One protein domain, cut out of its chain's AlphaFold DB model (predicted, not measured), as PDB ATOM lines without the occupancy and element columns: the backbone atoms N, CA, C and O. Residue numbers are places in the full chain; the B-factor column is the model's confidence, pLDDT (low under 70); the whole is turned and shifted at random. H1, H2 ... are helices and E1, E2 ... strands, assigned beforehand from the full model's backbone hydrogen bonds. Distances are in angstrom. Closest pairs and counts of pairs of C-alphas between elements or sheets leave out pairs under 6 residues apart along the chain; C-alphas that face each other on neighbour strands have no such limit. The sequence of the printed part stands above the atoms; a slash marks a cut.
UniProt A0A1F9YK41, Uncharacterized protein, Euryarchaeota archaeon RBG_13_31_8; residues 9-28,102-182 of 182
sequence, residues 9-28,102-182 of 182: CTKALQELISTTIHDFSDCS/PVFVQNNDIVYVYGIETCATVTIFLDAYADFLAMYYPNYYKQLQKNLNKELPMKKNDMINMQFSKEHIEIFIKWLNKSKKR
ATOM      1  N   CYS A   9     212.464 176.059 202.888       52.03
ATOM      2  CA  CYS A   9     212.754 176.929 201.738       52.03
ATOM      3  C   CYS A   9     214.045 177.765 201.900       52.03
ATOM      4  O   CYS A   9     214.705 178.088 200.920       52.03
ATOM      5  N   THR A  10     214.466 178.037 203.140       68.50
ATOM      6  CA  THR A  10     215.537 179.007 203.446       68.50
ATOM      7  C   THR A  10     216.953 178.524 203.115       68.50
ATOM      8  O   THR A  10     217.754 179.283 202.576       68.50
ATOM      9  N   LYS A  11     217.279 177.255 203.395       75.25
ATOM     10  CA  LYS A  11     218.663 176.754 203.283       75.25
ATOM     11  C   LYS A  11     219.125 176.524 201.849       75.25
ATOM     12  O   LYS A  11     220.228 176.925 201.505       75.25
ATOM     13  N   ALA A  12     218.286 175.896 201.026       80.00
ATOM     14  CA  ALA A  12     218.636 175.605 199.635       80.00
ATOM     15  C   ALA A  12     218.835 176.895 198.830       80.00
ATOM     16  O   ALA A  12     219.755 176.988 198.025       80.00
ATOM     17  N   LEU A  13     218.000 177.908 199.090       80.69
ATOM     18  CA  LEU A  13     218.151 179.215 198.471       80.69
ATOM     19  C   LEU A  13     219.434 179.917 198.938       80.69
ATOM     20  O   LEU A  13     220.184 180.433 198.115       80.69
ATOM     21  N   GLN A  14     219.716 179.894 200.243       84.25
ATOM     22  CA  GLN A  14     220.944 180.462 200.794       84.25
ATOM     23  C   GLN A  14     222.197 179.825 200.184       84.25
ATOM     24  O   GLN A  14     223.105 180.546 199.782       84.25
ATOM     25  N   GLU A  15     222.223 178.496 200.079       83.62
ATOM     26  CA  GLU A  15     223.328 177.741 199.484       83.62
ATOM     27  C   GLU A  15     223.477 178.034 197.986       83.62
ATOM     28  O   GLU A  15     224.586 178.261 197.505       83.62
ATOM     29  N   LEU A  16     222.368 178.109 197.247       84.06
ATOM     30  CA  LEU A  16     222.380 178.445 195.825       84.06
ATOM     31  C   LEU A  16     222.981 179.840 195.573       84.06
ATOM     32  O   LEU A  16     223.807 180.005 194.675       84.06
ATOM     33  N   ILE A  17     222.598 180.845 196.364       82.44
ATOM     34  CA  ILE A  17     223.128 182.207 196.212       82.44
ATOM     35  C   ILE A  17     224.587 182.268 196.672       82.44
ATOM     36  O   ILE A  17     225.420 182.823 195.959       82.44
ATOM     37  N   SER A  18     224.921 181.698 197.835       82.62
ATOM     38  CA  SER A  18     226.278 181.780 198.388       82.62
ATOM     39  C   SER A  18     227.301 181.089 197.488       82.62
ATOM     40  O   SER A  18     228.358 181.657 197.223       82.62
ATOM     41  N   THR A  19     226.979 179.913 196.946       83.88
ATOM     42  CA  THR A  19     227.824 179.227 195.953       83.88
ATOM     43  C   THR A  19     228.000 180.067 194.694       83.88
ATOM     44  O   THR A  19     229.125 180.271 194.250       83.88
ATOM     45  N   THR A  20     226.914 180.653 194.183       84.38
ATOM     46  CA  THR A  20     226.969 181.532 193.008       84.38
ATOM     47  C   THR A  20     227.853 182.760 193.240       84.38
ATOM     48  O   THR A  20     228.571 183.160 192.326       84.38
ATOM     49  N   ILE A  21     227.820 183.354 194.439       82.31
ATOM     50  CA  ILE A  21     228.690 184.476 194.819       82.31
ATOM     51  C   ILE A  21     230.150 184.016 194.917       82.31
ATOM     52  O   ILE A  21     231.034 184.690 194.398       82.31
ATOM     53  N   HIS A  22     230.426 182.859 195.521       80.00
ATOM     54  CA  HIS A  22     231.792 182.332 195.628       80.00
ATOM     55  C   HIS A  22     232.451 182.031 194.276       80.00
ATOM     56  O   HIS A  22     233.670 182.092 194.175       80.00
ATOM     57  N   ASP A  23     231.688 181.787 193.211       81.25
ATOM     58  CA  ASP A  23     232.264 181.643 191.867       81.25
ATOM     59  C   ASP A  23     232.961 182.917 191.353       81.25
ATOM     60  O   ASP A  23     233.741 182.845 190.405       81.25
ATOM     61  N   PHE A  24     232.655 184.094 191.911       74.06
ATOM     62  CA  PHE A  24     233.249 185.357 191.461       74.06
ATOM     63  C   PHE A  24     234.575 185.679 192.143       74.06
ATOM     64  O   PHE A  24     235.316 186.526 191.645       74.06
ATOM     65  N   SER A  25     234.890 185.045 193.277       74.12
ATOM     66  CA  SER A  25     236.219 185.157 193.875       74.12
ATOM     67  C   SER A  25     236.517 184.036 194.867       74.12
ATOM     68  O   SER A  25     235.655 183.566 195.611       74.12
ATOM     69  N   ASP A  26     237.788 183.651 194.925       76.62
ATOM     70  CA  ASP A  26     238.274 182.750 195.958       76.62
ATOM     71  C   ASP A  26     238.395 183.507 197.291       76.62
ATOM     72  O   ASP A  26     239.247 184.383 197.473       76.62
ATOM     73  N   CYS A  27     237.536 183.149 198.251       72.25
ATOM     74  CA  CYS A  27     237.496 183.777 199.572       72.25
ATOM     75  C   CYS A  27     238.816 183.649 200.355       72.25
ATOM     76  O   CYS A  27     239.028 184.392 201.316       72.25
ATOM     77  N   SER A  28     239.699 182.718 199.975       74.81
ATOM     78  CA  SER A  28     241.011 182.537 200.606       74.81
ATOM     79  C   SER A  28     242.028 183.623 200.237       74.81
ATOM     80  O   SER A  28     243.043 183.761 200.920       74.81
ATOM     81  N   PRO A 102     228.580 186.113 201.668       83.88
ATOM     82  CA  PRO A 102     228.034 187.297 202.350       83.88
ATOM     83  C   PRO A 102     226.497 187.295 202.495       83.88
ATOM     84  O   PRO A 102     225.874 188.352 202.557       83.88
ATOM     85  N   VAL A 103     225.857 186.123 202.499       83.81
ATOM     86  CA  VAL A 103     224.399 185.979 202.385       83.81
ATOM     87  C   VAL A 103     223.773 185.439 203.663       83.81
ATOM     88  O   VAL A 103     224.219 184.450 204.253       83.81
ATOM     89  N   PHE A 104     222.659 186.050 204.049       80.75
ATOM     90  CA  PHE A 104     221.756 185.537 205.066       80.75
ATOM     91  C   PHE A 104     220.323 185.532 204.534       80.75
ATOM     92  O   PHE A 104     219.858 186.532 203.998       80.75
ATOM     93  N   VAL A 105     219.610 184.414 204.676       81.06
ATOM     94  CA  VAL A 105     218.223 184.290 204.206       81.06
ATOM     95  C   VAL A 105     217.290 184.232 205.407       81.06
ATOM     96  O   VAL A 105     217.437 183.378 206.282       81.06
ATOM     97  N   GLN A 106     216.327 185.151 205.454       74.94
ATOM     98  CA  GLN A 106     215.262 185.153 206.452       74.94
ATOM     99  C   GLN A 106     214.027 184.390 205.964       74.94
ATOM    100  O   GLN A 106     213.956 183.887 204.844       74.94
ATOM    101  N   ASN A 107     213.023 184.305 206.838       70.38
ATOM    102  CA  ASN A 107     211.705 183.805 206.468       70.38
ATOM    103  C   ASN A 107     211.126 184.618 205.293       70.38
ATOM    104  O   ASN A 107     211.434 185.798 205.135       70.38
ATOM    105  N   ASN A 108     210.259 183.981 204.503       68.56
ATOM    106  CA  ASN A 108     209.654 184.545 203.288       68.56
ATOM    107  C   ASN A 108     210.668 184.879 202.175       68.56
ATOM    108  O   ASN A 108     210.424 185.785 201.384       68.56
ATOM    109  N   ASP A 109     211.790 184.157 202.129       72.19
ATOM    110  CA  ASP A 109     212.811 184.243 201.075       72.19
ATOM    111  C   ASP A 109     213.442 185.645 200.911       72.19
ATOM    112  O   ASP A 109     214.007 185.974 199.870       72.19
ATOM    113  N   ILE A 110     213.402 186.473 201.964       71.44
ATOM    114  CA  ILE A 110     214.116 187.754 201.991       71.44
ATOM    115  C   ILE A 110     215.611 187.476 202.142       71.44
ATOM    116  O   ILE A 110     216.038 186.827 203.104       71.44
ATOM    117  N   VAL A 111     216.406 187.990 201.204       78.31
ATOM    118  CA  VAL A 111     217.852 187.787 201.161       78.31
ATOM    119  C   VAL A 111     218.556 189.054 201.624       78.31
ATOM    120  O   VAL A 111     218.364 190.153 201.115       78.31
ATOM    121  N   TYR A 112     219.427 188.890 202.598       79.19
ATOM    122  CA  TYR A 112     220.297 189.937 203.088       79.19
ATOM    123  C   TYR A 112     221.681 189.693 202.524       79.19
ATOM    124  O   TYR A 112     222.238 188.606 202.702       79.19
ATOM    125  N   VAL A 113     222.235 190.709 201.872       80.44
ATOM    126  CA  VAL A 113     223.638 190.712 201.472       80.44
ATOM    127  C   VAL A 113     224.350 191.780 202.278       80.44
ATOM    128  O   VAL A 113     223.917 192.930 202.354       80.44
ATOM    129  N   TYR A 114     225.418 191.369 202.945       79.88
ATOM    130  CA  TYR A 114     226.167 192.210 203.867       79.88
ATOM    131  C   TYR A 114     227.649 192.196 203.520       79.88
ATOM    132  O   TYR A 114     228.133 191.313 202.817       79.88
ATOM    133  N   GLY A 115     228.389 193.174 204.031       78.88
ATOM    134  CA  GLY A 115     229.823 193.240 203.798       78.88
ATOM    135  C   GLY A 115     230.193 193.710 202.396       78.88
ATOM    136  O   GLY A 115     231.210 193.273 201.866       78.88
ATOM    137  N   ILE A 116     229.407 194.611 201.800       77.50
ATOM    138  CA  ILE A 116     229.788 195.288 200.549       77.50
ATOM    139  C   ILE A 116     231.130 196.025 200.691       77.50
ATOM    140  O   ILE A 116     231.929 196.073 199.766       77.50
ATOM    141  N   GLU A 117     231.413 196.529 201.889       75.31
ATOM    142  CA  GLU A 117     232.652 197.188 202.278       75.31
ATOM    143  C   GLU A 117     233.776 196.210 202.660       75.31
ATOM    144  O   GLU A 117     234.938 196.603 202.714       75.31
ATOM    145  N   THR A 118     233.449 194.941 202.932       77.69
ATOM    146  CA  THR A 118     234.414 193.913 203.377       77.69
ATOM    147  C   THR A 118     234.653 192.805 202.347       77.69
ATOM    148  O   THR A 118     235.547 191.978 202.536       77.69
ATOM    149  N   CYS A 119     233.901 192.777 201.245       82.50
ATOM    150  CA  CYS A 119     233.971 191.731 200.235       82.50
ATOM    151  C   CYS A 119     233.671 192.278 198.836       82.50
ATOM    152  O   CYS A 119     232.519 192.500 198.475       82.50
ATOM    153  N   ALA A 120     234.712 192.408 198.010       81.88
ATOM    154  CA  ALA A 120     234.581 192.866 196.622       81.88
ATOM    155  C   ALA A 120     233.639 191.985 195.777       81.88
ATOM    156  O   ALA A 120     233.000 192.463 194.843       81.88
ATOM    157  N   THR A 121     233.502 190.706 196.131       83.81
ATOM    158  CA  THR A 121     232.567 189.768 195.496       83.81
ATOM    159  C   THR A 121     231.120 190.237 195.587       83.81
ATOM    160  O   THR A 121     230.339 189.995 194.672       83.81
ATOM    161  N   VAL A 122     230.759 190.918 196.682       84.44
ATOM    162  CA  VAL A 122     229.425 191.499 196.853       84.44
ATOM    163  C   VAL A 122     229.184 192.561 195.792       84.44
ATOM    164  O   VAL A 122     228.158 192.518 195.125       84.44
ATOM    165  N   THR A 123     230.134 193.477 195.598       82.31
ATOM    166  CA  THR A 123     230.023 194.543 194.594       82.31
ATOM    167  C   THR A 123     229.865 193.966 193.192       82.31
ATOM    168  O   THR A 123     228.914 194.309 192.503       82.31
ATOM    169  N   ILE A 124     230.710 193.000 192.816       84.56
ATOM    170  CA  ILE A 124     230.640 192.336 191.502       84.56
ATOM    171  C   ILE A 124     229.274 191.662 191.292       84.56
ATOM    172  O   ILE A 124     228.680 191.759 190.219       84.56
ATOM    173  N   PHE A 125     228.757 190.979 192.315       85.56
ATOM    174  CA  PHE A 125     227.446 190.339 192.252       85.56
ATOM    175  C   PHE A 125     226.306 191.355 192.097       85.56
ATOM    176  O   PHE A 125     225.376 191.120 191.324       85.56
ATOM    177  N   LEU A 126     226.369 192.478 192.818       84.75
ATOM    178  CA  LEU A 126     225.368 193.544 192.751       84.75
ATOM    179  C   LEU A 126     225.379 194.264 191.402       84.75
ATOM    180  O   LEU A 126     224.305 194.540 190.871       84.75
ATOM    181  N   ASP A 127     226.556 194.497 190.822       86.44
ATOM    182  CA  ASP A 127     226.688 195.066 189.478       86.44
ATOM    183  C   ASP A 127     226.053 194.133 188.439       86.44
ATOM    184  O   ASP A 127     225.203 194.551 187.652       86.44
ATOM    185  N   ALA A 128     226.351 192.831 188.512       88.56
ATOM    186  CA  ALA A 128     225.726 191.843 187.635       88.56
ATOM    187  C   ALA A 128     224.198 191.770 187.824       88.56
ATOM    188  O   ALA A 128     223.452 191.553 186.866       88.56
ATOM    189  N   TYR A 129     223.709 191.953 189.053       87.56
ATOM    190  CA  TYR A 129     222.275 192.024 189.317       87.56
ATOM    191  C   TYR A 129     221.639 193.298 188.742       87.56
ATOM    192  O   TYR A 129     220.540 193.238 188.187       87.56
ATOM    193  N   ALA A 130     222.329 194.438 188.804       87.94
ATOM    194  CA  ALA A 130     221.877 195.675 188.176       87.94
ATOM    195  C   ALA A 130     221.753 195.520 186.650       87.94
ATOM    196  O   ALA A 130     220.727 195.910 186.088       87.94
ATOM    197  N   ASP A 131     222.727 194.881 186.000       90.50
ATOM    198  CA  ASP A 131     222.680 194.571 184.564       90.50
ATOM    199  C   ASP A 131     221.491 193.671 184.211       90.50
ATOM    200  O   ASP A 131     220.757 193.920 183.247       90.50
ATOM    201  N   PHE A 132     221.248 192.640 185.025       91.06
ATOM    202  CA  PHE A 132     220.091 191.766 184.871       91.06
ATOM    203  C   PHE A 132     218.769 192.540 184.970       91.06
ATOM    204  O   PHE A 132     217.886 192.371 184.122       91.06
ATOM    205  N   LEU A 133     218.629 193.423 185.964       89.81
ATOM    206  CA  LEU A 133     217.440 194.261 186.115       89.81
ATOM    207  C   LEU A 133     217.264 195.224 184.940       89.81
ATOM    208  O   LEU A 133     216.147 195.370 184.444       89.81
ATOM    209  N   ALA A 134     218.339 195.850 184.463       90.31
ATOM    210  CA  ALA A 134     218.289 196.742 183.310       90.31
ATOM    211  C   ALA A 134     217.816 196.011 182.042       90.31
ATOM    212  O   ALA A 134     217.054 196.573 181.254       90.31
ATOM    213  N   MET A 135     218.222 194.749 181.871       91.88
ATOM    214  CA  MET A 135     217.884 193.930 180.706       91.88
ATOM    215  C   MET A 135     216.462 193.354 180.754       91.88
ATOM    216  O   MET A 135     215.746 193.417 179.755       91.88
ATOM    217  N   TYR A 136     216.044 192.780 181.887       89.88
ATOM    218  CA  TYR A 136     214.779 192.032 181.992       89.88
ATOM    219  C   TYR A 136     213.646 192.814 182.662       89.88
ATOM    220  O   TYR A 136     212.475 192.521 182.422       89.88
ATOM    221  N   TYR A 137     213.971 193.824 183.470       89.38
ATOM    222  CA  TYR A 137     213.011 194.606 184.254       89.38
ATOM    223  C   TYR A 137     213.265 196.129 184.146       89.38
ATOM    224  O   TYR A 137     213.316 196.824 185.166       89.38
ATOM    225  N   PRO A 138     213.375 196.706 182.929       91.38
ATOM    226  CA  PRO A 138     213.876 198.070 182.719       91.38
ATOM    227  C   PRO A 138     213.033 199.167 183.386       91.38
ATOM    228  O   PRO A 138     213.568 200.179 183.837       91.38
ATOM    229  N   ASN A 139     211.711 198.985 183.473       91.19
ATOM    230  CA  ASN A 139     210.829 199.957 184.129       91.19
ATOM    231  C   ASN A 139     211.046 199.984 185.647       91.19
ATOM    232  O   ASN A 139     211.134 201.060 186.239       91.19
ATOM    233  N   TYR A 140     211.180 198.805 186.262       86.56
ATOM    234  CA  TYR A 140     211.482 198.672 187.686       86.56
ATOM    235  C   TYR A 140     212.878 199.220 188.006       86.56
ATOM    236  O   TYR A 140     213.038 199.997 188.947       86.56
ATOM    237  N   TYR A 141     213.869 198.918 187.162       86.75
ATOM    238  CA  TYR A 141     215.229 199.438 187.297       86.75
ATOM    239  C   TYR A 141     215.282 200.977 187.262       86.75
ATOM    240  O   TYR A 141     215.862 201.601 188.150       86.75
ATOM    241  N   LYS A 142     214.585 201.619 186.312       87.94
ATOM    242  CA  LYS A 142     214.480 203.092 186.253       87.94
ATOM    243  C   LYS A 142     213.828 203.690 187.502       87.94
ATOM    244  O   LYS A 142     214.233 204.759 187.962       87.94
ATOM    245  N   GLN A 143     212.813 203.024 188.055       85.62
ATOM    246  CA  GLN A 143     212.160 203.464 189.289       85.62
ATOM    247  C   GLN A 143     213.117 203.392 190.487       85.62
ATOM    248  O   GLN A 143     213.199 204.353 191.251       85.62
ATOM    249  N   LEU A 144     213.870 202.295 190.621       81.62
ATOM    250  CA  LEU A 144     214.902 202.128 191.650       81.62
ATOM    251  C   LEU A 144     215.952 203.242 191.589       81.62
ATOM    252  O   LEU A 144     216.210 203.889 192.602       81.62
ATOM    253  N   GLN A 145     216.494 203.527 190.402       83.12
ATOM    254  CA  GLN A 145     217.480 204.598 190.207       83.12
ATOM    255  C   GLN A 145     216.944 205.966 190.657       83.12
ATOM    256  O   GLN A 145     217.640 206.730 191.326       83.12
ATOM    257  N   LYS A 146     215.678 206.268 190.347       82.75
ATOM    258  CA  LYS A 146     215.028 207.521 190.761       82.75
ATOM    259  C   LYS A 146     214.874 207.641 192.282       82.75
ATOM    260  O   LYS A 146     214.872 208.760 192.793       82.75
ATOM    261  N   ASN A 147     214.717 206.519 192.982       77.12
ATOM    262  CA  ASN A 147     214.582 206.486 194.436       77.12
ATOM    263  C   ASN A 147     215.945 206.599 195.136       77.12
ATOM    264  O   ASN A 147     216.071 207.388 196.065       77.12
ATOM    265  N   LEU A 148     216.971 205.895 194.647       72.00
ATOM    266  CA  LEU A 148     218.331 205.934 195.208       72.00
ATOM    267  C   LEU A 148     218.962 207.330 195.140       72.00
ATOM    268  O   LEU A 148     219.602 207.771 196.087       72.00
ATOM    269  N   ASN A 149     218.709 208.074 194.061       63.19
ATOM    270  CA  ASN A 149     219.222 209.439 193.899       63.19
ATOM    271  C   ASN A 149     218.647 210.455 194.911       63.19
ATOM    272  O   ASN A 149     219.064 211.612 194.903       63.19
ATOM    273  N   LYS A 150     217.679 210.063 195.749       60.97
ATOM    274  CA  LYS A 150     217.050 210.931 196.758       60.97
ATOM    275  C   LYS A 150     217.556 210.700 198.181       60.97
ATOM    276  O   LYS A 150     217.331 211.558 199.029       60.97
ATOM    277  N   GLU A 151     218.226 209.585 198.449       57.47
ATOM    278  CA  GLU A 151     218.633 209.185 199.794       57.47
ATOM    279  C   GLU A 151     220.002 208.512 199.740       57.47
ATOM    280  O   GLU A 151     220.023 207.326 199.472       57.47
ATOM    281  N   LEU A 152     221.128 209.188 200.010       53.16
ATOM    282  CA  LEU A 152     222.355 208.506 200.472       53.16
ATOM    283  C   LEU A 152     223.295 209.484 201.209       53.16
ATOM    284  O   LEU A 152     223.475 210.618 200.766       53.16
ATOM    285  N   PRO A 153     223.872 209.057 202.355       54.28
ATOM    286  CA  PRO A 153     224.977 208.098 202.320       54.28
ATOM    287  C   PRO A 153     224.739 206.841 203.172       54.28
ATOM    288  O   PRO A 153     224.238 206.919 204.294       54.28
ATOM    289  N   MET A 154     225.165 205.687 202.646       57.56
ATOM    290  CA  MET A 154     225.264 204.441 203.414       57.56
ATOM    291  C   MET A 154     226.297 204.607 204.536       57.56
ATOM    292  O   MET A 154     227.354 205.213 204.340       57.56
ATOM    293  N   LYS A 155     226.006 204.063 205.714       59.19
ATOM    294  CA  LYS A 155     226.903 203.995 206.869       59.19
ATOM    295  C   LYS A 155     227.662 202.667 206.881       59.19
ATOM    296  O   LYS A 155     227.275 201.682 206.257       59.19
ATOM    297  N   LYS A 156     228.773 202.644 207.622       56.38
ATOM    298  CA  LYS A 156     229.568 201.432 207.866       56.38
ATOM    299  C   LYS A 156     228.677 200.346 208.492       56.38
ATOM    300  O   LYS A 156     228.021 200.631 209.494       56.38
ATOM    301  N   ASN A 157     228.709 199.124 207.953       56.91
ATOM    302  CA  ASN A 157     227.863 197.977 208.310       56.91
ATOM    303  C   ASN A 157     226.380 198.061 207.900       56.91
ATOM    304  O   ASN A 157     225.580 197.265 208.402       56.91
ATOM    305  N   ASP A 158     225.986 198.980 207.014       63.56
ATOM    306  CA  ASP A 158     224.627 198.961 206.467       63.56
ATOM    307  C   ASP A 158     224.390 197.667 205.673       63.56
ATOM    308  O   ASP A 158     225.160 197.288 204.789       63.56
ATOM    309  N   MET A 159     223.302 196.968 205.998       64.19
ATOM    310  CA  MET A 159     222.884 195.774 205.270       64.19
ATOM    311  C   MET A 159     222.103 196.178 204.026       64.19
ATOM    312  O   MET A 159     221.154 196.962 204.111       64.19
ATOM    313  N   ILE A 160     222.448 195.591 202.880       68.81
ATOM    314  CA  ILE A 160     221.633 195.733 201.680       68.81
ATOM    315  C   ILE A 160     220.571 194.641 201.723       68.81
ATOM    316  O   ILE A 160     220.844 193.443 201.591       68.81
ATOM    317  N   ASN A 161     219.334 195.081 201.924       69.50
ATOM    318  CA  ASN A 161     218.175 194.207 201.916       69.50
ATOM    319  C   ASN A 161     217.751 193.995 200.469       69.50
ATOM    320  O   ASN A 161     217.265 194.922 199.820       69.50
ATOM    321  N   MET A 162     217.913 192.776 199.969       71.12
ATOM    322  CA  MET A 162     217.428 192.408 198.650       71.12
ATOM    323  C   MET A 162     216.291 191.407 198.792       71.12
ATOM    324  O   MET A 162     216.461 190.239 199.137       71.12
ATOM    325  N   GLN A 163     215.083 191.880 198.528       71.12
ATOM    326  CA  GLN A 163     213.932 191.002 198.512       71.12
ATOM    327  C   GLN A 163     213.841 190.319 197.150       71.12
ATOM    328  O   GLN A 163     213.637 190.977 196.131       71.12
ATOM    329  N   PHE A 164     213.956 188.995 197.146       71.06
ATOM    330  CA  PHE A 164     213.745 188.183 195.957       71.06
ATOM    331  C   PHE A 164     212.585 187.226 196.197       71.06
ATOM    332  O   PHE A 164     212.451 186.665 197.281       71.06
ATOM    333  N   SER A 165     211.771 186.982 195.170       75.12
ATOM    334  CA  SER A 165     211.037 185.719 195.131       75.12
ATOM    335  C   SER A 165     212.007 184.607 194.730       75.12
ATOM    336  O   SER A 165     212.954 184.845 193.972       75.12
ATOM    337  N   LYS A 166     211.755 183.378 195.192       75.81
ATOM    338  CA  LYS A 166     212.538 182.199 194.794       75.81
ATOM    339  C   LYS A 166     212.638 182.039 193.267       75.81
ATOM    340  O   LYS A 166     213.689 181.693 192.741       75.81
ATOM    341  N   GLU A 167     211.565 182.327 192.543       81.69
ATOM    342  CA  GLU A 167     211.553 182.253 191.079       81.69
ATOM    343  C   GLU A 167     212.478 183.301 190.450       81.69
ATOM    344  O   GLU A 167     213.248 182.994 189.540       81.69
ATOM    345  N   HIS A 168     212.448 184.535 190.962       82.94
ATOM    346  CA  HIS A 168     213.253 185.634 190.437       82.94
ATOM    347  C   HIS A 168     214.751 185.361 190.596       82.94
ATOM    348  O   HIS A 168     215.520 185.519 189.648       82.94
ATOM    349  N   ILE A 169     215.168 184.916 191.782       83.06
ATOM    350  CA  ILE A 169     216.575 184.608 192.055       83.06
ATOM    351  C   ILE A 169     217.062 183.401 191.246       83.06
ATOM    352  O   ILE A 169     218.173 183.428 190.723       83.06
ATOM    353  N   GLU A 170     216.230 182.377 191.039       85.69
ATOM    354  CA  GLU A 170     216.574 181.257 190.155       85.69
ATOM    355  C   GLU A 170     216.758 181.703 188.695       85.69
ATOM    356  O   GLU A 170     217.672 181.227 188.016       85.69
ATOM    357  N   ILE A 171     215.925 182.626 188.198       89.00
ATOM    358  CA  ILE A 171     216.078 183.210 186.856       89.00
ATOM    359  C   ILE A 171     217.378 184.015 186.769       89.00
ATOM    360  O   ILE A 171     218.137 183.831 185.815       89.00
ATOM    361  N   PHE A 172     217.658 184.857 187.765       88.94
ATOM    362  CA  PHE A 172     218.886 185.643 187.813       88.94
ATOM    363  C   PHE A 172     220.132 184.750 187.799       88.94
ATOM    364  O   PHE A 172     221.019 184.950 186.974       88.94
ATOM    365  N   ILE A 173     220.179 183.708 188.631       88.25
ATOM    366  CA  ILE A 173     221.325 182.788 188.699       88.25
ATOM    367  C   ILE A 173     221.505 182.022 187.381       88.25
ATOM    368  O   ILE A 173     222.632 181.852 186.908       88.25
ATOM    369  N   LYS A 174     220.411 181.609 186.727       89.25
ATOM    370  CA  LYS A 174     220.468 181.001 185.385       89.25
ATOM    371  C   LYS A 174     221.039 181.965 184.345       89.25
ATOM    372  O   LYS A 174     221.876 181.553 183.540       89.25
ATOM    373  N   TRP A 175     220.595 183.222 184.350       91.19
ATOM    374  CA  TRP A 175     221.136 184.257 183.468       91.19
ATOM    375  C   TRP A 175     222.626 184.470 183.731       91.19
ATOM    376  O   TRP A 175     223.433 184.402 182.807       91.19
ATOM    377  N   LEU A 176     222.998 184.620 184.997       87.56
ATOM    378  CA  LEU A 176     224.357 184.906 185.414       87.56
ATOM    379  C   LEU A 176     225.333 183.802 184.991       87.56
ATOM    380  O   LEU A 176     226.374 184.080 184.398       87.56
ATOM    381  N   ASN A 177     224.966 182.537 185.199       85.88
ATOM    382  CA  ASN A 177     225.776 181.393 184.773       85.88
ATOM    383  C   ASN A 177     225.909 181.278 183.247       85.88
ATOM    384  O   ASN A 177     226.891 180.722 182.755       85.88
ATOM    385  N   LYS A 178     224.943 181.799 182.482       86.06
ATOM    386  CA  LYS A 178     225.041 181.896 181.020       86.06
ATOM    387  C   LYS A 178     225.959 183.043 180.597       86.06
ATOM    388  O   LYS A 178     226.731 182.866 179.659       86.06
ATOM    389  N   SER A 179     225.894 184.180 181.286       79.44
ATOM    390  CA  SER A 179     226.746 185.346 181.031       79.44
ATOM    391  C   SER A 179     228.220 185.066 181.335       79.44
ATOM    392  O   SER A 179     229.063 185.495 180.564       79.44
ATOM    393  N   LYS A 180     228.534 184.256 182.361       71.25
ATOM    394  CA  LYS A 180     229.907 183.795 182.676       71.25
ATOM    395  C   LYS A 180     230.581 182.970 181.563       71.25
ATOM    396  O   LYS A 180     231.795 182.824 181.571       71.25
ATOM    397  N   LYS A 181     229.803 182.353 180.660       58.56
ATOM    398  CA  LYS A 181     230.312 181.491 179.570       58.56
ATOM    399  C   LYS A 181     230.578 182.247 178.261       58.56
ATOM    400  O   LYS A 181     230.905 181.606 177.263       58.56
ATOM    401  N   ARG A 182     230.348 183.556 178.241       46.59
ATOM    402  CA  ARG A 182     230.654 184.445 177.118       46.59
ATOM    403  C   ARG A 182     231.937 185.198 177.407       46.59
ATOM    404  O   ARG A 182     232.660 185.438 176.421       46.59
TER     405      ARG A 182
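AT A GLANCE: This is residues 9 to 28 and 102 to 182 of the 182 residues of an uncharacterized protein of Euryarchaeota archaeon RBG_13_31_8 (UniProt A0A1F9YK41). A small three-stranded sheet has H1 over one face, along its strands; H4 runs nearly side by side with H1, and the longest helix, H2, crosses H4. H3 turns away from the end of H2, far from H1, and residues 145 to 155 stick out. The printed part has 101 residues, mostly helix, in the order H1 E1 E2 H2 H3 E3 H4; the sheet, E1 E2 E3, is antiparallel. It is compact, with a radius of gyration of the C-alphas of 13.7 A and spans of 34 by 31 by 30 A.

IN THESE COORDINATES: Look for the sheet at E1, residues 103 to 105, E2, residues 110 to 113, and E3, residues 160 to 163. Find C-alpha 9 at (212.754, 176.929, 201.738); from there H1 runs 20.7 A to residue 22. H2, residues 120 to 136, is 24.6 A long, and H3 is residues 138 to 148. H4, residues 166 to 179, runs 20.0 A to C-alpha 179 at (226.746, 185.346, 181.031).

HOW THE PARTS SIT: E1 and E2 form a hairpin, with N 104 and O 112 2.9 A apart; between E2 and E3, N 162 and O 111 are 2.9 A apart, both within hydrogen-bond range. H1 is on the sheet, over E1, at a height of 7.5 A: two layers, helix on one face. H2, the hub, only grazes the sheet. It touches H4 about perpendicular, at 80 degrees, closest at C-alphas 132 and 172, 6.9 A. It touches H3 at C-alphas 134 and 141, 5.7 A, and H1 at C-alphas 21 and 125, 6.5 A. H1 and H4 only just touch, with 3 pairs of C-alphas within 8 A, closest at 20 and 173, 7.2 A; they run the same way at a shallow tilt of 20 degrees. H3 and H4 are apart. Every O i to N i+4 pair is within range in H2, H3 and H4, and 9 of 10 in H1.

THE WHOLE: The C-alphas of Ser 28 and Asn 139 are the two farthest apart, 38.5 A. Residues 29 to 101 are not printed; C-alphas 28 and 102 are 13.9 A apart across the cut. The link from H3 to E3 is long, and pLDDT is under 70 at residues 149 to 161, among others.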